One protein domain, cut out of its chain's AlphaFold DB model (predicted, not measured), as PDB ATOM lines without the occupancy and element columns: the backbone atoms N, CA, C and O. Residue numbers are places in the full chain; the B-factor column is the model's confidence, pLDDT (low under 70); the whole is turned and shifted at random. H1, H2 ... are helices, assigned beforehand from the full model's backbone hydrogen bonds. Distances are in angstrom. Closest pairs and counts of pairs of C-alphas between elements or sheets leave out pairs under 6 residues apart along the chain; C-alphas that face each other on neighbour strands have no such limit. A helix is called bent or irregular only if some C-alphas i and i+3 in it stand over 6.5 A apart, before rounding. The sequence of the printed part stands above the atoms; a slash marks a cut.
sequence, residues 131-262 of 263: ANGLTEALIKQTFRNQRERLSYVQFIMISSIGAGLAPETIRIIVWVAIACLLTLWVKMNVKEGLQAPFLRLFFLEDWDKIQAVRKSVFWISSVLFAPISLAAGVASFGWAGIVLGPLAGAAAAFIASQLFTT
ATOM      1  N   ALA A 131     -14.494 -43.552  63.677       82.19
ATOM      2  CA  ALA A 131     -14.432 -43.910  62.261       82.19
ATOM      3  C   ALA A 131     -15.505 -44.942  61.851       82.19
ATOM      4  O   ALA A 131     -16.164 -44.777  60.825       82.19
ATOM      5  N   ASN A 132     -15.755 -45.985  62.656       84.25
ATOM      6  CA  ASN A 132     -16.802 -46.966  62.347       84.25
ATOM      7  C   ASN A 132     -18.204 -46.354  62.444       84.25
ATOM      8  O   ASN A 132     -19.028 -46.593  61.567       84.25
ATOM      9  N   GLY A 133     -18.481 -45.539  63.462       82.19
ATOM     10  CA  GLY A 133     -19.765 -44.844  63.584       82.19
ATOM     11  C   GLY A 133     -20.049 -43.951  62.374       82.19
ATOM     12  O   GLY A 133     -21.143 -44.007  61.807       82.19
ATOM     13  N   LEU A 134     -19.033 -43.210  61.920       84.56
ATOM     14  CA  LEU A 134     -19.132 -42.368  60.733       84.56
ATOM     15  C   LEU A 134     -19.339 -43.202  59.461       84.56
ATOM     16  O   LEU A 134     -20.185 -42.858  58.639       84.56
ATOM     17  N   THR A 135     -18.654 -44.344  59.323       84.31
ATOM     18  CA  THR A 135     -18.871 -45.246  58.174       84.31
ATOM     19  C   THR A 135     -20.301 -45.749  58.104       84.31
ATOM     20  O   THR A 135     -20.883 -45.773  57.023       84.31
ATOM     21  N   GLU A 136     -20.901 -46.115  59.240       85.94
ATOM     22  CA  GLU A 136     -22.294 -46.556  59.256       85.94
ATOM     23  C   GLU A 136     -23.242 -45.434  58.853       85.94
ATOM     24  O   GLU A 136     -24.192 -45.683  58.109       85.94
ATOM     25  N   ALA A 137     -23.001 -44.219  59.350       83.50
ATOM     26  CA  ALA A 137     -23.814 -43.056  59.030       83.50
ATOM     27  C   ALA A 137     -23.777 -42.754  57.526       83.50
ATOM     28  O   ALA A 137     -24.838 -42.621  56.916       83.50
ATOM     29  N   LEU A 138     -22.581 -42.748  56.927       84.69
ATOM     30  CA  LEU A 138     -22.380 -42.515  55.494       84.69
ATOM     31  C   LEU A 138     -23.060 -43.596  54.647       84.69
ATOM     32  O   LEU A 138     -23.860 -43.273  53.771       84.69
ATOM     33  N   ILE A 139     -22.841 -44.877  54.964       84.94
ATOM     34  CA  ILE A 139     -23.493 -45.995  54.262       84.94
ATOM     35  C   ILE A 139     -25.019 -45.852  54.342       84.94
ATOM     36  O   ILE A 139     -25.721 -45.912  53.331       84.94
ATOM     37  N   LYS A 140     -25.559 -45.628  55.545       84.38
ATOM     38  CA  LYS A 140     -27.007 -45.497  55.756       84.38
ATOM     39  C   LYS A 140     -27.579 -44.283  55.022       84.38
ATOM     40  O   LYS A 140     -28.693 -44.379  54.509       84.38
ATOM     41  N   GLN A 141     -26.842 -43.175  54.954       82.62
ATOM     42  CA  GLN A 141     -27.237 -41.968  54.232       82.62
ATOM     43  C   GLN A 141     -27.359 -42.219  52.728       82.62
ATOM     44  O   GLN A 141     -28.411 -41.909  52.165       82.62
ATOM     45  N   THR A 142     -26.366 -42.859  52.106       80.88
ATOM     46  CA  THR A 142     -26.392 -43.197  50.671       80.88
ATOM     47  C   THR A 142     -27.616 -44.050  50.316       80.88
ATOM     48  O   THR A 142     -28.316 -43.795  49.340       80.88
ATOM     49  N   PHE A 143     -27.976 -45.022  51.163       79.31
ATOM     50  CA  PHE A 143     -29.171 -45.853  50.944       79.31
ATOM     51  C   PHE A 143     -30.507 -45.175  51.311       79.31
ATOM     52  O   PHE A 143     -31.579 -45.737  51.043       79.31
ATOM     53  N   ARG A 144     -30.482 -43.992  51.939       76.75
ATOM     54  CA  ARG A 144     -31.680 -43.243  52.358       76.75
ATOM     55  C   ARG A 144     -32.215 -42.332  51.251       76.75
ATOM     56  O   ARG A 144     -33.426 -42.080  51.222       76.75
ATOM     57  N   ASN A 145     -31.353 -41.871  50.340       78.56
ATOM     58  CA  ASN A 145     -31.748 -41.043  49.204       78.56
ATOM     59  C   ASN A 145     -32.341 -41.909  48.078       78.56
ATOM     60  O   ASN A 145     -31.676 -42.748  47.472       78.56
ATOM     61  N   GLN A 146     -33.630 -41.711  47.781       76.19
ATOM     62  CA  GLN A 146     -34.324 -42.492  46.755       76.19
ATOM     63  C   GLN A 146     -33.780 -42.232  45.343       76.19
ATOM     64  O   GLN A 146     -33.812 -43.157  44.529       76.19
ATOM     65  N   ARG A 147     -33.306 -41.012  45.057       79.25
ATOM     66  CA  ARG A 147     -32.776 -40.642  43.737       79.25
ATOM     67  C   ARG A 147     -31.452 -41.351  43.474       79.25
ATOM     68  O   ARG A 147     -31.370 -42.093  42.505       79.25
ATOM     69  N   GLU A 148     -30.486 -41.206  44.380       80.88
ATOM     70  CA  GLU A 148     -29.182 -41.880  44.291       80.88
ATOM     71  C   GLU A 148     -29.338 -43.397  44.179       80.88
ATOM     72  O   GLU A 148     -28.757 -44.019  43.299       80.88
ATOM     73  N   ARG A 149     -30.205 -44.000  45.001       82.75
ATOM     74  CA  ARG A 149     -30.477 -45.439  44.929       82.75
ATOM     75  C   ARG A 149     -30.985 -45.879  43.555       82.75
ATOM     76  O   ARG A 149     -30.568 -46.926  43.073       82.75
ATOM     77  N   LEU A 150     -31.915 -45.134  42.950       85.56
ATOM     78  CA  LEU A 150     -32.416 -45.471  41.614       85.56
ATOM     79  C   LEU A 150     -31.305 -45.350  40.570       85.56
ATOM     80  O   LEU A 150     -31.174 -46.252  39.747       85.56
ATOM     81  N   SER A 151     -30.475 -44.309  40.658       86.00
ATOM     82  CA  SER A 151     -29.307 -44.148  39.789       86.00
ATOM     83  C   SER A 151     -28.327 -45.316  39.923       86.00
ATOM     84  O   SER A 151     -27.873 -45.843  38.913       86.00
ATOM     85  N   TYR A 152     -28.057 -45.792  41.144       87.94
ATOM     86  CA  TYR A 152     -27.203 -46.960  41.372       87.94
ATOM     87  C   TYR A 152     -27.788 -48.249  40.789       87.94
ATOM     88  O   TYR A 152     -27.066 -49.018  40.166       87.94
ATOM     89  N   VAL A 153     -29.093 -48.486  40.957       88.25
ATOM     90  CA  VAL A 153     -29.755 -49.664  40.373       88.25
ATOM     91  C   VAL A 153     -29.702 -49.609  38.847       88.25
ATOM     92  O   VAL A 153     -29.360 -50.605  38.218       88.25
ATOM     93  N   GLN A 154     -29.989 -48.451  38.247       90.31
ATOM     94  CA  GLN A 154     -29.882 -48.260  36.799       90.31
ATOM     95  C   GLN A 154     -28.455 -48.507  36.309       90.31
ATOM     96  O   GLN A 154     -28.270 -49.218  35.327       90.31
ATOM     97  N   PHE A 155     -27.455 -47.989  37.024       90.38
ATOM     98  CA  PHE A 155     -26.054 -48.212  36.693       90.38
ATOM     99  C   PHE A 155     -25.679 -49.689  36.748       90.38
ATOM    100  O   PHE A 155     -25.143 -50.203  35.778       90.38
ATOM    101  N   ILE A 156     -26.027 -50.398  37.827       89.50
ATOM    102  CA  ILE A 156     -25.767 -51.840  37.949       89.50
ATOM    103  C   ILE A 156     -26.399 -52.603  36.785       89.50
ATOM    104  O   ILE A 156     -25.737 -53.444  36.187       89.50
ATOM    105  N   MET A 157     -27.655 -52.304  36.444       89.75
ATOM    106  CA  MET A 157     -28.355 -52.979  35.349       89.75
ATOM    107  C   MET A 157     -27.673 -52.726  34.002       89.75
ATOM    108  O   MET A 157     -27.385 -53.675  33.276       89.75
ATOM    109  N   ILE A 158     -27.367 -51.466  33.683       90.94
ATOM    110  CA  ILE A 158     -26.727 -51.087  32.416       90.94
ATOM    111  C   ILE A 158     -25.311 -51.664  32.333       90.94
ATOM    112  O   ILE A 158     -24.950 -52.257  31.321       90.94
ATOM    113  N   SER A 159     -24.519 -51.542  33.398       87.81
ATOM    114  CA  SER A 159     -23.154 -52.069  33.459       87.81
ATOM    115  C   SER A 159     -23.109 -53.592  33.406       87.81
ATOM    116  O   SER A 159     -22.214 -54.140  32.777       87.81
ATOM    117  N   SER A 160     -24.071 -54.278  34.025       86.81
ATOM    118  CA  SER A 160     -24.196 -55.738  33.965       86.81
ATOM    119  C   SER A 160     -24.475 -56.216  32.536       86.81
ATOM    120  O   SER A 160     -23.770 -57.084  32.022       86.81
ATOM    121  N   ILE A 161     -25.431 -55.578  31.848       88.12
ATOM    122  CA  ILE A 161     -25.738 -55.868  30.438       88.12
ATOM    123  C   ILE A 161     -24.533 -55.543  29.546       88.12
ATOM    124  O   ILE A 161     -24.147 -56.358  28.710       88.12
ATOM    125  N   GLY A 162     -23.912 -54.378  29.745       85.31
ATOM    126  CA  GLY A 162     -22.752 -53.940  28.970       85.31
ATOM    127  C   GLY A 162     -21.544 -54.863  29.131       85.31
ATOM    128  O   GLY A 162     -20.900 -55.202  28.144       85.31
ATOM    129  N   ALA A 163     -21.264 -55.323  30.353       83.12
ATOM    130  CA  ALA A 163     -20.179 -56.265  30.613       83.12
ATOM    131  C   ALA A 163     -20.474 -57.674  30.066       83.12
ATOM    132  O   ALA A 163     -19.551 -58.349  29.614       83.12
ATOM    133  N   GLY A 164     -21.741 -58.104  30.070       82.31
ATOM    134  CA  GLY A 164     -22.155 -59.397  29.518       82.31
ATOM    135  C   GLY A 164     -22.127 -59.456  27.987       82.31
ATOM    136  O   GLY A 164     -21.704 -60.461  27.424       82.31
ATOM    137  N   LEU A 165     -22.531 -58.377  27.308       85.31
ATOM    138  CA  LEU A 165     -22.553 -58.295  25.839       85.31
ATOM    139  C   LEU A 165     -21.202 -57.907  25.221       85.31
ATOM    140  O   LEU A 165     -21.051 -57.949  24.001       85.31
ATOM    141  N   ALA A 166     -20.222 -57.508  26.037       84.56
ATOM    142  CA  ALA A 166     -18.914 -57.113  25.540       84.56
ATOM    143  C   ALA A 166     -18.205 -58.288  24.826       84.56
ATOM    144  O   ALA A 166     -18.183 -59.405  25.369       84.56
ATOM    145  N   PRO A 167     -17.572 -58.035  23.660       84.56
ATOM    146  CA  PRO A 167     -16.679 -58.986  23.007       84.56
ATOM    147  C   PRO A 167     -15.575 -59.444  23.960       84.56
ATOM    148  O   PRO A 167     -15.049 -58.653  24.746       84.56
ATOM    149  N   GLU A 168     -15.209 -60.719  23.867       80.69
ATOM    150  CA  GLU A 168     -14.317 -61.391  24.815       80.69
ATOM    151  C   GLU A 168     -12.955 -60.687  24.959       80.69
ATOM    152  O   GLU A 168     -12.453 -60.524  26.070       80.69
ATOM    153  N   THR A 169     -12.427 -60.138  23.860       83.38
ATOM    154  CA  THR A 169     -11.142 -59.421  23.804       83.38
ATOM    155  C   THR A 169     -11.113 -58.142  24.641       83.38
ATOM    156  O   THR A 169     -10.094 -57.830  25.253       83.38
ATOM    157  N   ILE A 170     -12.216 -57.386  24.682       86.56
ATOM    158  CA  ILE A 170     -12.281 -56.090  25.386       86.56
ATOM    159  C   ILE A 170     -13.015 -56.170  26.725       86.56
ATOM    160  O   ILE A 170     -13.022 -55.200  27.484       86.56
ATOM    161  N   ARG A 171     -13.616 -57.317  27.051       82.06
ATOM    162  CA  ARG A 171     -14.448 -57.498  28.246       82.06
ATOM    163  C   ARG A 171     -13.709 -57.167  29.540       82.06
ATOM    164  O   ARG A 171     -14.271 -56.486  30.391       82.06
ATOM    165  N   ILE A 172     -12.449 -57.589  29.672       81.88
ATOM    166  CA  ILE A 172     -11.624 -57.301  30.859       81.88
ATOM    167  C   ILE A 172     -11.390 -55.792  30.997       81.88
ATOM    168  O   ILE A 172     -11.546 -55.244  32.086       81.88
ATOM    169  N   ILE A 173     -11.083 -55.102  29.894       85.69
ATOM    170  CA  ILE A 173     -10.854 -53.650  29.885       85.69
ATOM    171  C   ILE A 173     -12.132 -52.913  30.293       85.69
ATOM    172  O   ILE A 173     -12.096 -52.051  31.170       85.69
ATOM    173  N   VAL A 174     -13.274 -53.287  29.708       86.62
ATOM    174  CA  VAL A 174     -14.585 -52.709  30.043       86.62
ATOM    175  C   VAL A 174     -14.924 -52.958  31.512       86.62
ATOM    176  O   VAL A 174     -15.375 -52.052  32.208       86.62
ATOM    177  N   TRP A 175     -14.661 -54.161  32.018       84.75
ATOM    178  CA  TRP A 175     -14.913 -54.519  33.410       84.75
ATOM    179  C   TRP A 175     -14.059 -53.701  34.390       84.75
ATOM    180  O   TRP A 175     -14.596 -53.153  35.356       84.75
ATOM    181  N   VAL A 176     -12.760 -53.529  34.110       84.50
ATOM    182  CA  VAL A 176     -11.872 -52.659  34.903       84.50
ATOM    183  C   VAL A 176     -12.331 -51.200  34.833       84.50
ATOM    184  O   VAL A 176     -12.378 -50.525  35.861       84.50
ATOM    185  N   ALA A 177     -12.728 -50.712  33.654       87.12
ATOM    186  CA  ALA A 177     -13.226 -49.350  33.482       87.12
ATOM    187  C   ALA A 177     -14.520 -49.098  34.277       87.12
ATOM    188  O   ALA A 177     -14.659 -48.053  34.914       87.12
ATOM    189  N   ILE A 178     -15.443 -50.065  34.305       87.75
ATOM    190  CA  ILE A 178     -16.665 -49.991  35.117       87.75
ATOM    191  C   ILE A 178     -16.324 -49.971  36.613       87.75
ATOM    192  O   ILE A 178     -16.909 -49.175  37.348       87.75
ATOM    193  N   ALA A 179     -15.371 -50.794  37.072       85.56
ATOM    194  CA  ALA A 179     -14.897 -50.771  38.463       85.56
ATOM    195  C   ALA A 179     -14.326 -49.388  38.827       85.56
ATOM    196  O   ALA A 179     -14.731 -48.775  39.818       85.56
ATOM    197  N   CYS A 180     -13.457 -48.888  37.945       86.56
ATOM    198  CA  CYS A 180     -13.056 -47.499  37.749       86.56
ATOM    199  C   CYS A 180     -14.129 -46.484  38.145       86.56
ATOM    200  O   CYS A 180     -14.156 -45.880  39.224       86.56
ATOM    201  N   LEU A 181     -15.061 -46.353  37.216       88.94
ATOM    202  CA  LEU A 181     -16.098 -45.346  37.212       88.94
ATOM    203  C   LEU A 181     -17.023 -45.477  38.429       88.94
ATOM    204  O   LEU A 181     -17.379 -44.472  39.041       88.94
ATOM    205  N   LEU A 182     -17.345 -46.707  38.841       87.81
ATOM    206  CA  LEU A 182     -18.178 -46.967  40.013       87.81
ATOM    207  C   LEU A 182     -17.503 -46.497  41.305       87.81
ATOM    208  O   LEU A 182     -18.146 -45.835  42.118       87.81
ATOM    209  N   THR A 183     -16.217 -46.801  41.506       85.94
ATOM    210  CA  THR A 183     -15.504 -46.368  42.723       85.94
ATOM    211  C   THR A 183     -15.390 -44.850  42.822       85.94
ATOM    212  O   THR A 183     -15.636 -44.296  43.897       85.94
ATOM    213  N   LEU A 184     -15.099 -44.168  41.710       86.88
ATOM    214  CA  LEU A 184     -15.064 -42.705  41.651       86.88
ATOM    215  C   LEU A 184     -16.436 -42.098  41.940       86.88
ATOM    216  O   LEU A 184     -16.550 -41.157  42.729       86.88
ATOM    217  N   TRP A 185     -17.489 -42.671  41.359       88.88
ATOM    218  CA  TRP A 185     -18.840 -42.179  41.576       88.88
ATOM    219  C   TRP A 185     -19.287 -42.366  43.030       88.88
ATOM    220  O   TRP A 185     -19.803 -41.434  43.647       88.88
ATOM    221  N   VAL A 186     -19.028 -43.529  43.631       87.69
ATOM    222  CA  VAL A 186     -19.311 -43.771  45.054       87.69
ATOM    223  C   VAL A 186     -18.509 -42.812  45.940       87.69
ATOM    224  O   VAL A 186     -19.079 -42.230  46.861       87.69
ATOM    225  N   LYS A 187     -17.219 -42.584  45.649       87.38
ATOM    226  CA  LYS A 187     -16.378 -41.613  46.376       87.38
ATOM    227  C   LYS A 187     -16.997 -40.215  46.362       87.38
ATOM    228  O   LYS A 187     -17.042 -39.570  47.409       87.38
ATOM    229  N   MET A 188     -17.495 -39.764  45.211       86.44
ATOM    230  CA  MET A 188     -18.142 -38.457  45.073       86.44
ATOM    231  C   MET A 188     -19.397 -38.354  45.950       86.44
ATOM    232  O   MET A 188     -19.480 -37.454  46.782       86.44
ATOM    233  N   ASN A 189     -20.303 -39.336  45.870       86.75
ATOM    234  CA  ASN A 189     -21.531 -39.345  46.678       86.75
ATOM    235  C   ASN A 189     -21.246 -39.434  48.188       86.75
ATOM    236  O   ASN A 189     -21.908 -38.791  48.997       86.75
ATOM    237  N   VAL A 190     -20.251 -40.224  48.601       86.06
ATOM    238  CA  VAL A 190     -19.856 -40.324  50.016       86.06
ATOM    239  C   VAL A 190     -19.255 -39.006  50.514       86.06
ATOM    240  O   VAL A 190     -19.535 -38.595  51.642       86.06
ATOM    241  N   LYS A 191     -18.457 -38.318  49.686       86.25
ATOM    242  CA  LYS A 191     -17.880 -37.007  50.015       86.25
ATOM    243  C   LYS A 191     -18.962 -35.932  50.147       86.25
ATOM    244  O   LYS A 191     -18.912 -35.149  51.092       86.25
ATOM    245  N   GLU A 192     -19.950 -35.923  49.256       84.00
ATOM    246  CA  GLU A 192     -21.150 -35.083  49.391       84.00
ATOM    247  C   GLU A 192     -21.921 -35.431  50.670       84.00
ATOM    248  O   GLU A 192     -22.343 -34.546  51.417       84.00
ATOM    249  N   GLY A 193     -22.017 -36.723  50.986       81.06
ATOM    250  CA  GLY A 193     -22.632 -37.210  52.212       81.06
ATOM    251  C   GLY A 193     -21.985 -36.637  53.472       81.06
ATOM    252  O   GLY A 193     -22.695 -36.154  54.353       81.06
ATOM    253  N   LEU A 194     -20.648 -36.598  53.516       82.88
ATOM    254  CA  LEU A 194     -19.864 -36.018  54.612       82.88
ATOM    255  C   LEU A 194     -20.152 -34.523  54.825       82.88
ATOM    256  O   LEU A 194     -20.072 -34.029  55.947       82.88
ATOM    257  N   GLN A 195     -20.517 -33.799  53.764       80.62
ATOM    258  CA  GLN A 195     -20.856 -32.380  53.840       80.62
ATOM    259  C   GLN A 195     -22.266 -32.114  54.378       80.62
ATOM    260  O   GLN A 195     -22.617 -30.945  54.554       80.62
ATOM    261  N   ALA A 196     -23.057 -33.151  54.663       79.44
ATOM    262  CA  ALA A 196     -24.419 -32.983  55.136       79.44
ATOM    263  C   ALA A 196     -24.485 -32.202  56.466       79.44
ATOM    264  O   ALA A 196     -23.662 -32.433  57.360       79.44
ATOM    265  N   PRO A 197     -25.498 -31.329  56.654       75.69
ATOM    266  CA  PRO A 197     -25.589 -30.435  57.813       75.69
ATOM    267  C   PRO A 197     -25.503 -31.152  59.165       75.69
ATOM    268  O   PRO A 197     -24.932 -30.625  60.112       75.69
ATOM    269  N   PHE A 198     -26.026 -32.379  59.249       75.56
ATOM    270  CA  PHE A 198     -26.037 -33.146  60.491       75.56
ATOM    271  C   PHE A 198     -24.679 -33.760  60.859       75.56
ATOM    272  O   PHE A 198     -24.431 -33.990  62.036       75.56
ATOM    273  N   LEU A 199     -23.799 -34.028  59.885       74.81
ATOM    274  CA  LEU A 199     -22.449 -34.545  60.151       74.81
ATOM    275  C   LEU A 199     -21.471 -33.425  60.505       74.81
ATOM    276  O   LEU A 199     -20.542 -33.659  61.271       74.81
ATOM    277  N   ARG A 200     -21.716 -32.203  60.014       73.31
ATOM    278  CA  ARG A 200     -20.921 -31.014  60.365       73.31
ATOM    279  C   ARG A 200     -21.072 -30.579  61.826       73.31
ATOM    280  O   ARG A 200     -20.210 -29.871  62.325       73.31
ATOM    281  N   LEU A 201     -22.145 -30.994  62.503       76.44
ATOM    282  CA  LEU A 201     -22.386 -30.689  63.921       76.44
ATOM    283  C   LEU A 201     -21.447 -31.450  64.870       76.44
ATOM    284  O   LEU A 201     -21.336 -31.085  66.037       76.44
ATOM    285  N   PHE A 202     -20.797 -32.516  64.398       76.31
ATOM    286  CA  PHE A 202     -19.904 -33.324  65.216       76.31
ATOM    287  C   PHE A 202     -18.445 -32.908  64.990       76.31
ATOM    288  O   PHE A 202     -17.969 -32.857  63.855       76.31
ATOM    289  N   PHE A 203     -17.713 -32.671  66.079       66.31
ATOM    290  CA  PHE A 203     -16.265 -32.460  66.052       66.31
ATOM    291  C   PHE A 203     -15.563 -33.806  65.822       66.31
ATOM    292  O   PHE A 203     -15.241 -34.516  66.770       66.31
ATOM    293  N   LEU A 204     -15.396 -34.195  64.556       73.75
ATOM    294  CA  LEU A 204     -14.581 -35.352  64.182       73.75
ATOM    295  C   LEU A 204     -13.185 -34.913  63.755       73.75
ATOM    296  O   LEU A 204     -13.041 -33.968  62.974       73.75
ATOM    297  N   GLU A 205     -12.193 -35.665  64.215       80.06
ATOM    298  CA  GLU A 205     -10.808 -35.567  63.773       80.06
ATOM    299  C   GLU A 205     -10.696 -35.905  62.276       80.06
ATOM    300  O   GLU A 205     -11.415 -36.764  61.752       80.06
ATOM    301  N   ASP A 206      -9.820 -35.209  61.549       79.44
ATOM    302  CA  ASP A 206      -9.734 -35.357  60.091       79.44
ATOM    303  C   ASP A 206      -9.229 -36.743  59.673       79.44
ATOM    304  O   ASP A 206      -9.679 -37.292  58.663       79.44
ATOM    305  N   TRP A 207      -8.389 -37.365  60.503       77.94
ATOM    306  CA  TRP A 207      -7.933 -38.739  60.306       77.94
ATOM    307  C   TRP A 207      -9.089 -39.752  60.327       77.94
ATOM    308  O   TRP A 207      -9.198 -40.608  59.441       77.94
ATOM    309  N   ASP A 208     -10.021 -39.600  61.271       81.19
ATOM    310  CA  ASP A 208     -11.204 -40.458  61.384       81.19
ATOM    311  C   ASP A 208     -12.151 -40.295  60.191       81.19
ATOM    312  O   ASP A 208     -12.745 -41.276  59.728       81.19
ATOM    313  N   LYS A 209     -12.274 -39.075  59.646       81.62
ATOM    314  CA  LYS A 209     -13.074 -38.816  58.437       81.62
ATOM    315  C   LYS A 209     -12.493 -39.536  57.227       81.62
ATOM    316  O   LYS A 209     -13.236 -40.172  56.481       81.62
ATOM    317  N   ILE A 210     -11.174 -39.473  57.040       80.88
ATOM    318  CA  ILE A 210     -10.490 -40.125  55.915       80.88
ATOM    319  C   ILE A 210     -10.666 -41.641  56.002       80.88
ATOM    320  O   ILE A 210     -11.083 -42.281  55.029       80.88
ATOM    321  N   GLN A 211     -10.412 -42.217  57.182       84.31
ATOM    322  CA  GLN A 211     -10.576 -43.652  57.400       84.31
ATOM    323  C   GLN A 211     -12.029 -44.085  57.162       84.31
ATOM    324  O   GLN A 211     -12.283 -45.129  56.549       84.31
ATOM    325  N   ALA A 212     -12.987 -43.260  57.584       83.44
ATOM    326  CA  ALA A 212     -14.395 -43.543  57.400       83.44
ATOM    327  C   ALA A 212     -14.844 -43.487  55.932       83.44
ATOM    328  O   ALA A 212     -15.556 -44.379  55.459       83.44
ATOM    329  N   VAL A 213     -14.394 -42.484  55.174       83.56
ATOM    330  CA  VAL A 213     -14.677 -42.387  53.737       83.56
ATOM    331  C   VAL A 213     -14.096 -43.594  53.008       83.56
ATOM    332  O   VAL A 213     -14.838 -44.293  52.323       83.56
ATOM    333  N   ARG A 214     -12.818 -43.925  53.223       83.38
ATOM    334  CA  ARG A 214     -12.177 -45.083  52.580       83.38
ATOM    335  C   ARG A 214     -12.936 -46.383  52.843       83.38
ATOM    336  O   ARG A 214     -13.217 -47.145  51.919       83.38
ATOM    337  N   LYS A 215     -13.308 -46.621  54.101       84.38
ATOM    338  CA  LYS A 215     -14.016 -47.840  54.496       84.38
ATOM    339  C   LYS A 215     -15.442 -47.887  53.939       84.38
ATOM    340  O   LYS A 215     -15.864 -48.939  53.470       84.38
ATOM    341  N   SER A 216     -16.171 -46.770  53.941       84.06
ATOM    342  CA  SER A 216     -17.516 -46.702  53.351       84.06
ATOM    343  C   SER A 216     -17.503 -46.916  51.833       84.06
ATOM    344  O   SER A 216     -18.291 -47.724  51.343       84.06
ATOM    345  N   VAL A 217     -16.568 -46.292  51.105       85.12
ATOM    346  CA  VAL A 217     -16.401 -46.477  49.654       85.12
ATOM    347  C   VAL A 217     -16.125 -47.937  49.328       85.12
ATOM    348  O   VAL A 217     -16.784 -48.473  48.448       85.12
ATOM    349  N   PHE A 218     -15.229 -48.597  50.067       84.44
ATOM    350  CA  PHE A 218     -14.929 -50.017  49.879       84.44
ATOM    351  C   PHE A 218     -16.157 -50.925  50.072       84.44
ATOM    352  O   PHE A 218     -16.443 -51.789  49.241       84.44
ATOM    353  N   TRP A 219     -16.916 -50.733  51.157       84.75
ATOM    354  CA  TRP A 219     -18.103 -51.553  51.424       84.75
ATOM    355  C   TRP A 219     -19.231 -51.305  50.422       84.75
ATOM    356  O   TRP A 219     -19.900 -52.244  50.006       84.75
ATOM    357  N   ILE A 220     -19.442 -50.056  50.014       85.38
ATOM    358  CA  ILE A 220     -20.464 -49.725  49.021       85.38
ATOM    359  C   ILE A 220     -20.032 -50.265  47.651       85.38
ATOM    360  O   ILE A 220     -20.789 -51.002  47.023       85.38
ATOM    361  N   SER A 221     -18.806 -49.983  47.201       84.69
ATOM    362  CA  SER A 221     -18.337 -50.405  45.878       84.69
ATOM    363  C   SER A 221     -18.322 -51.922  45.715       84.69
ATOM    364  O   SER A 221     -18.779 -52.412  44.688       84.69
ATOM    365  N   SER A 222     -17.876 -52.671  46.727       80.12
ATOM    366  CA  SER A 222     -17.873 -54.140  46.691       80.12
ATOM    367  C   SER A 222     -19.281 -54.717  46.525       80.12
ATOM    368  O   SER A 222     -19.490 -55.583  45.678       80.12
ATOM    369  N   VAL A 223     -20.266 -54.195  47.264       85.44
ATOM    370  CA  VAL A 223     -21.665 -54.640  47.164       85.44
ATOM    371  C   VAL A 223     -22.264 -54.318  45.794       85.44
ATOM    372  O   VAL A 223     -22.959 -55.160  45.228       85.44
ATOM    373  N   LEU A 224     -22.005 -53.128  45.238       84.94
ATOM    374  CA  LEU A 224     -22.529 -52.767  43.915       84.94
ATOM    375  C   LEU A 224     -21.805 -53.478  42.764       84.94
ATOM    376  O   LEU A 224     -22.425 -53.757  41.740       84.94
ATOM    377  N   PHE A 225     -20.511 -53.763  42.907       84.19
ATOM    378  CA  PHE A 225     -19.715 -54.385  41.850       84.19
ATOM    379  C   PHE A 225     -19.878 -55.910  41.796       84.19
ATOM    380  O   PHE A 225     -19.736 -56.499  40.727       84.19
ATOM    381  N   ALA A 226     -20.259 -56.551  42.906       84.06
ATOM    382  CA  ALA A 226     -20.545 -57.985  42.963       84.06
ATOM    383  C   ALA A 226     -21.507 -58.491  41.858       84.06
ATOM    384  O   ALA A 226     -21.125 -59.423  41.147       84.06
ATOM    385  N   PRO A 227     -22.703 -57.902  41.636       83.88
ATOM    386  CA  PRO A 227     -23.606 -58.352  40.570       83.88
ATOM    387  C   PRO A 227     -23.053 -58.115  39.156       83.88
ATOM    388  O   PRO A 227     -23.263 -58.948  38.278       83.88
ATOM    389  N   ILE A 228     -22.315 -57.021  38.933       84.38
ATOM    390  CA  ILE A 228     -21.686 -56.715  37.634       84.38
ATOM    391  C   ILE A 228     -20.610 -57.759  37.318       84.38
ATOM    392  O   ILE A 228     -20.528 -58.273  36.204       84.38
ATOM    393  N   SER A 229     -19.804 -58.105  38.321       83.62
ATOM    394  CA  SER A 229     -18.749 -59.100  38.182       83.62
ATOM    395  C   SER A 229     -19.285 -60.518  38.000       83.62
ATOM    396  O   SER A 229     -18.700 -61.308  37.265       83.62
ATOM    397  N   LEU A 230     -20.424 -60.837  38.620       84.00
ATOM    398  CA  LEU A 230     -21.116 -62.102  38.391       84.00
ATOM    399  C   LEU A 230     -21.598 -62.204  36.938       84.00
ATOM    400  O   LEU A 230     -21.335 -63.212  36.288       84.00
ATOM    401  N   ALA A 231     -22.226 -61.156  36.398       81.62
ATOM    402  CA  ALA A 231     -22.683 -61.146  35.008       81.62
ATOM    403  C   ALA A 231     -21.526 -61.292  34.005       81.62
ATOM    404  O   ALA A 231     -21.606 -62.106  33.085       81.62
ATOM    405  N   ALA A 232     -20.424 -60.569  34.222       80.75
ATOM    406  CA  ALA A 232     -19.220 -60.690  33.400       80.75
ATOM    407  C   ALA A 232     -18.569 -62.081  33.518       80.75
ATOM    408  O   ALA A 232     -18.146 -62.656  32.518       80.75
ATOM    409  N   GLY A 233     -18.509 -62.638  34.732       79.81
ATOM    410  CA  GLY A 233     -17.926 -63.952  35.000       79.81
ATOM    411  C   GLY A 233     -18.712 -65.087  34.351       79.81
ATOM    412  O   GLY A 233     -18.115 -65.950  33.709       79.81
ATOM    413  N   VAL A 234     -20.044 -65.069  34.466       83.19
ATOM    414  CA  VAL A 234     -20.925 -66.054  33.817       83.19
ATOM    415  C   VAL A 234     -20.811 -65.977  32.296       83.19
ATOM    416  O   VAL A 234     -20.756 -67.013  31.640       83.19
ATOM    417  N   ALA A 235     -20.700 -64.771  31.733       79.38
ATOM    418  CA  ALA A 235     -20.526 -64.591  30.294       79.38
ATOM    419  C   ALA A 235     -19.184 -65.132  29.762       79.38
ATOM    420  O   ALA A 235     -19.095 -65.458  28.580       79.38
ATOM    421  N   SER A 236     -18.132 -65.199  30.589       77.56
ATOM    422  CA  SER A 236     -16.805 -65.700  30.179       77.56
ATOM    423  C   SER A 236     -16.590 -67.182  30.483       77.56
ATOM    424  O   SER A 236     -16.038 -67.902  29.664       77.56
ATOM    425  N   PHE A 237     -17.006 -67.650  31.662       78.25
ATOM    426  CA  PHE A 237     -16.645 -68.979  32.178       78.25
ATOM    427  C   PHE A 237     -17.864 -69.860  32.503       78.25
ATOM    428  O   PHE A 237     -17.723 -70.918  33.122       78.25
ATOM    429  N   GLY A 238     -19.077 -69.427  32.137       79.94
ATOM    430  CA  GLY A 238     -20.315 -70.161  32.394       79.94
ATOM    431  C   GLY A 238     -20.541 -70.410  33.888       79.94
ATOM    432  O   GLY A 238     -20.564 -69.481  34.696       79.94
ATOM    433  N   TRP A 239     -20.679 -71.680  34.273       75.25
ATOM    434  CA  TRP A 239     -20.954 -72.093  35.655       75.25
ATOM    435  C   TRP A 239     -19.793 -71.802  36.620       75.25
ATOM    436  O   TRP A 239     -20.034 -71.411  37.762       75.25
ATOM    437  N   ALA A 240     -18.539 -71.900  36.162       73.50
ATOM    438  CA  ALA A 240     -17.366 -71.548  36.974       73.50
ATOM    439  C   ALA A 240     -17.305 -70.035  37.275       73.50
ATOM    440  O   ALA A 240     -16.788 -69.604  38.311       73.50
ATOM    441  N   GLY A 241     -17.911 -69.225  36.403       71.62
ATOM    442  CA  GLY A 241     -18.022 -67.777  36.543       71.62
ATOM    443  C   GLY A 241     -18.898 -67.310  37.708       71.62
ATOM    444  O   GLY A 241     -18.717 -66.190  38.185       71.62
ATOM    445  N   ILE A 242     -19.795 -68.163  38.215       73.75
ATOM    446  CA  ILE A 242     -20.692 -67.837  39.337       73.75
ATOM    447  C   ILE A 242     -19.903 -67.648  40.640       73.75
ATOM    448  O   ILE A 242     -20.256 -66.796  41.451       73.75
ATOM    449  N   VAL A 243     -18.818 -68.408  40.834       74.50
ATOM    450  CA  VAL A 243     -17.986 -68.349  42.049       74.50
ATOM    451  C   VAL A 243     -16.768 -67.446  41.846       74.50
ATOM    452  O   VAL A 243     -16.452 -66.628  42.711       74.50
ATOM    453  N   LEU A 244     -16.108 -67.539  40.687       73.06
ATOM    454  CA  LEU A 244     -14.910 -66.743  40.395       73.06
ATOM    455  C   LEU A 244     -15.231 -65.267  40.122       73.06
ATOM    456  O   LEU A 244     -14.458 -64.394  40.514       73.06
ATOM    457  N   GLY A 245     -16.385 -64.972  39.515       74.75
ATOM    458  CA  GLY A 245     -16.820 -63.608  39.206       74.75
ATOM    459  C   GLY A 245     -16.906 -62.716  40.450       74.75
ATOM    460  O   GLY A 245     -16.223 -61.693  40.503       74.75
ATOM    461  N   PRO A 246     -17.678 -63.074  41.492       72.62
ATOM    462  CA  PRO A 246     -17.785 -62.271  42.712       72.62
ATOM    463  C   PRO A 246     -16.453 -62.082  43.450       72.62
ATOM    464  O   PRO A 246     -16.192 -60.992  43.959       72.62
ATOM    465  N   LEU A 247     -15.592 -63.108  43.474       73.25
ATOM    466  CA  LEU A 247     -14.271 -63.046  44.113       73.25
ATOM    467  C   LEU A 247     -13.322 -62.094  43.374       73.25
ATOM    468  O   LEU A 247     -12.720 -61.220  44.000       73.25
ATOM    469  N   ALA A 248     -13.243 -62.202  42.044       74.00
ATOM    470  CA  ALA A 248     -12.481 -61.272  41.214       74.00
ATOM    471  C   ALA A 248     -13.024 -59.841  41.340       74.00
ATOM    472  O   ALA A 248     -12.259 -58.883  41.446       74.00
ATOM    473  N   GLY A 249     -14.351 -59.699  41.425       71.25
ATOM    474  CA  GLY A 249     -15.025 -58.426  41.653       71.25
ATOM    475  C   GLY A 249     -14.641 -57.775  42.975       71.25
ATOM    476  O   GLY A 249     -14.287 -56.597  43.009       71.25
ATOM    477  N   ALA A 250     -14.649 -58.540  44.065       68.44
ATOM    478  CA  ALA A 250     -14.230 -58.051  45.374       68.44
ATOM    479  C   ALA A 250     -12.747 -57.643  45.390       68.44
ATOM    480  O   ALA A 250     -12.408 -56.603  45.958       68.44
ATOM    481  N   ALA A 251     -11.875 -58.409  44.724       74.19
ATOM    482  CA  ALA A 251     -10.455 -58.085  44.598       74.19
ATOM    483  C   ALA A 251     -10.224 -56.793  43.795       74.19
ATOM    484  O   ALA A 251      -9.501 -55.907  44.250       74.19
ATOM    485  N   ALA A 252     -10.892 -56.623  42.650       71.88
ATOM    486  CA  ALA A 252     -10.790 -55.398  41.857       71.88
ATOM    487  C   ALA A 252     -11.387 -54.185  42.576       71.88
ATOM    488  O   ALA A 252     -10.797 -53.108  42.543       71.88
ATOM    489  N   ALA A 253     -12.504 -54.353  43.288       66.56
ATOM    490  CA  ALA A 253     -13.071 -53.298  44.123       66.56
ATOM    491  C   ALA A 253     -12.121 -52.909  45.267       66.56
ATOM    492  O   ALA A 253     -12.007 -51.724  45.582       66.56
ATOM    493  N   PHE A 254     -11.402 -53.869  45.860       71.00
ATOM    494  CA  PHE A 254     -10.371 -53.595  46.863       71.00
ATOM    495  C   PHE A 254      -9.215 -52.791  46.265       71.00
ATOM    496  O   PHE A 254      -8.889 -51.729  46.794       71.00
ATOM    497  N   ILE A 255      -8.658 -53.239  45.137       74.31
ATOM    498  CA  ILE A 255      -7.544 -52.574  44.443       74.31
ATOM    499  C   ILE A 255      -7.944 -51.159  44.008       74.31
ATOM    500  O   ILE A 255      -7.254 -50.197  44.335       74.31
ATOM    501  N   ALA A 256      -9.098 -51.007  43.357       69.69
ATOM    502  CA  ALA A 256      -9.613 -49.707  42.945       69.69
ATOM    503  C   ALA A 256      -9.886 -48.806  44.159       69.69
ATOM    504  O   ALA A 256      -9.509 -47.638  44.163       69.69
ATOM    505  N   SER A 257     -10.466 -49.342  45.239       62.72
ATOM    506  CA  SER A 257     -10.669 -48.548  46.453       62.72
ATOM    507  C   SER A 257      -9.346 -48.062  47.039       62.72
ATOM    508  O   SER A 257      -9.278 -46.916  47.456       62.72
ATOM    509  N   GLN A 258      -8.287 -48.874  47.034       68.62
ATOM    510  CA  GLN A 258      -6.968 -48.479  47.536       68.62
ATOM    511  C   GLN A 258      -6.345 -47.387  46.658       68.62
ATOM    512  O   GLN A 258      -5.912 -46.371  47.189       68.62
ATOM    513  N   LEU A 259      -6.381 -47.563  45.335       66.56
ATOM    514  CA  LEU A 259      -5.795 -46.636  44.360       66.56
ATOM    515  C   LEU A 259      -6.509 -45.281  44.298       66.56
ATOM    516  O   LEU A 259      -5.867 -44.253  44.135       66.56
ATOM    517  N   PHE A 260      -7.839 -45.256  44.425       63.72
ATOM    518  CA  PHE A 260      -8.617 -44.019  44.287       63.72
ATOM    519  C   PHE A 260      -8.944 -43.344  45.626       63.72
ATOM    520  O   PHE A 260      -9.516 -42.250  45.628       63.72
ATOM    521  N   THR A 261      -8.612 -43.958  46.771       60.19
ATOM    522  CA  THR A 261      -8.778 -43.333  48.103       60.19
ATOM    523  C   THR A 261      -7.490 -42.780  48.700       60.19
ATOM    524  O   THR A 261      -7.572 -42.108  49.729       60.19
ATOM    525  N   THR A 262      -6.336 -42.976  48.056       53.75
ATOM    526  CA  THR A 262      -5.189 -42.089  48.270       53.75
ATOM    527  C   THR A 262      -5.571 -40.707  47.749       53.75
ATOM    528  O   THR A 262      -6.016 -40.567  46.606       53.75
TER     529      THR A 262
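Overview. This is residues 131 to 262 of the 263 residues of an uncharacterized protein of Paenibacillus larvae subsp. pulvifaciens (UniProt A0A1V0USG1). Look for an elongated helical bundle: H2, H3 and arm H5b of bent H5 lie side by side, up and down, each running against the one before, while H6 folds back on H5 and H1 packs on H5a. The printed part has 132 residues, with six named helices in order H1 to H6 that hold 116 of them and no named strand; its class is all helix. They are compact, radius of gyration of the C-alphas 15.7 A, spanning 50 by 27 by 21 A.

Along the chain. Find C-alpha 131 at (-14.432, -43.910, 62.261), where H1, residues 131 to 142, begins. Next come H2, 146 to 165, 28.7 A; H3, 168 to 194, 39.5 A, irregular, C-alphas 169 and 172 being 7.4 A apart; and H4, 197 to 200. H5, 206 to 237, assigned as one helix by its hydrogen bonds, is bent, C-alphas 224 and 227 being 6.6 A apart; its arms are H5a, 206 to 224, and H5b, 227 to 237. H6, 241 to 261, 28.6 A, ends at C-alpha 261, (-8.778, -43.333, 48.103).

Arrangement. Hairpin H2 and H3 touch through residues 159 to 163 and 171 to 178 alone, closest C-alphas Ala 163 and Trp 175, 6.2 A, a shallow tilt of 10 degrees, opposite ways. H6 touches H5b with residues 241 to 249 alone, closest C-alphas Gly 233 and Gly 241, 4.1 A. H1 touches H5a, closest C-alphas Ala 131 and Asp 208, 4.8 A. H4 is apart from H1. O i to N i+4 pairs are within hydrogen-bond range throughout H1, H2, H5a and H5b, in 21 of 23 in H3 and 15 of 17 in H6; H4 is too short for one.

Size, cuts and confidence. The farthest C-alphas, Phe 203 and Gly 238, are 50.7 A apart. The printed part has no cut, and its five links are tight. Look for pLDDT under 70 at residues 203, 250, 253 and 256 to 262.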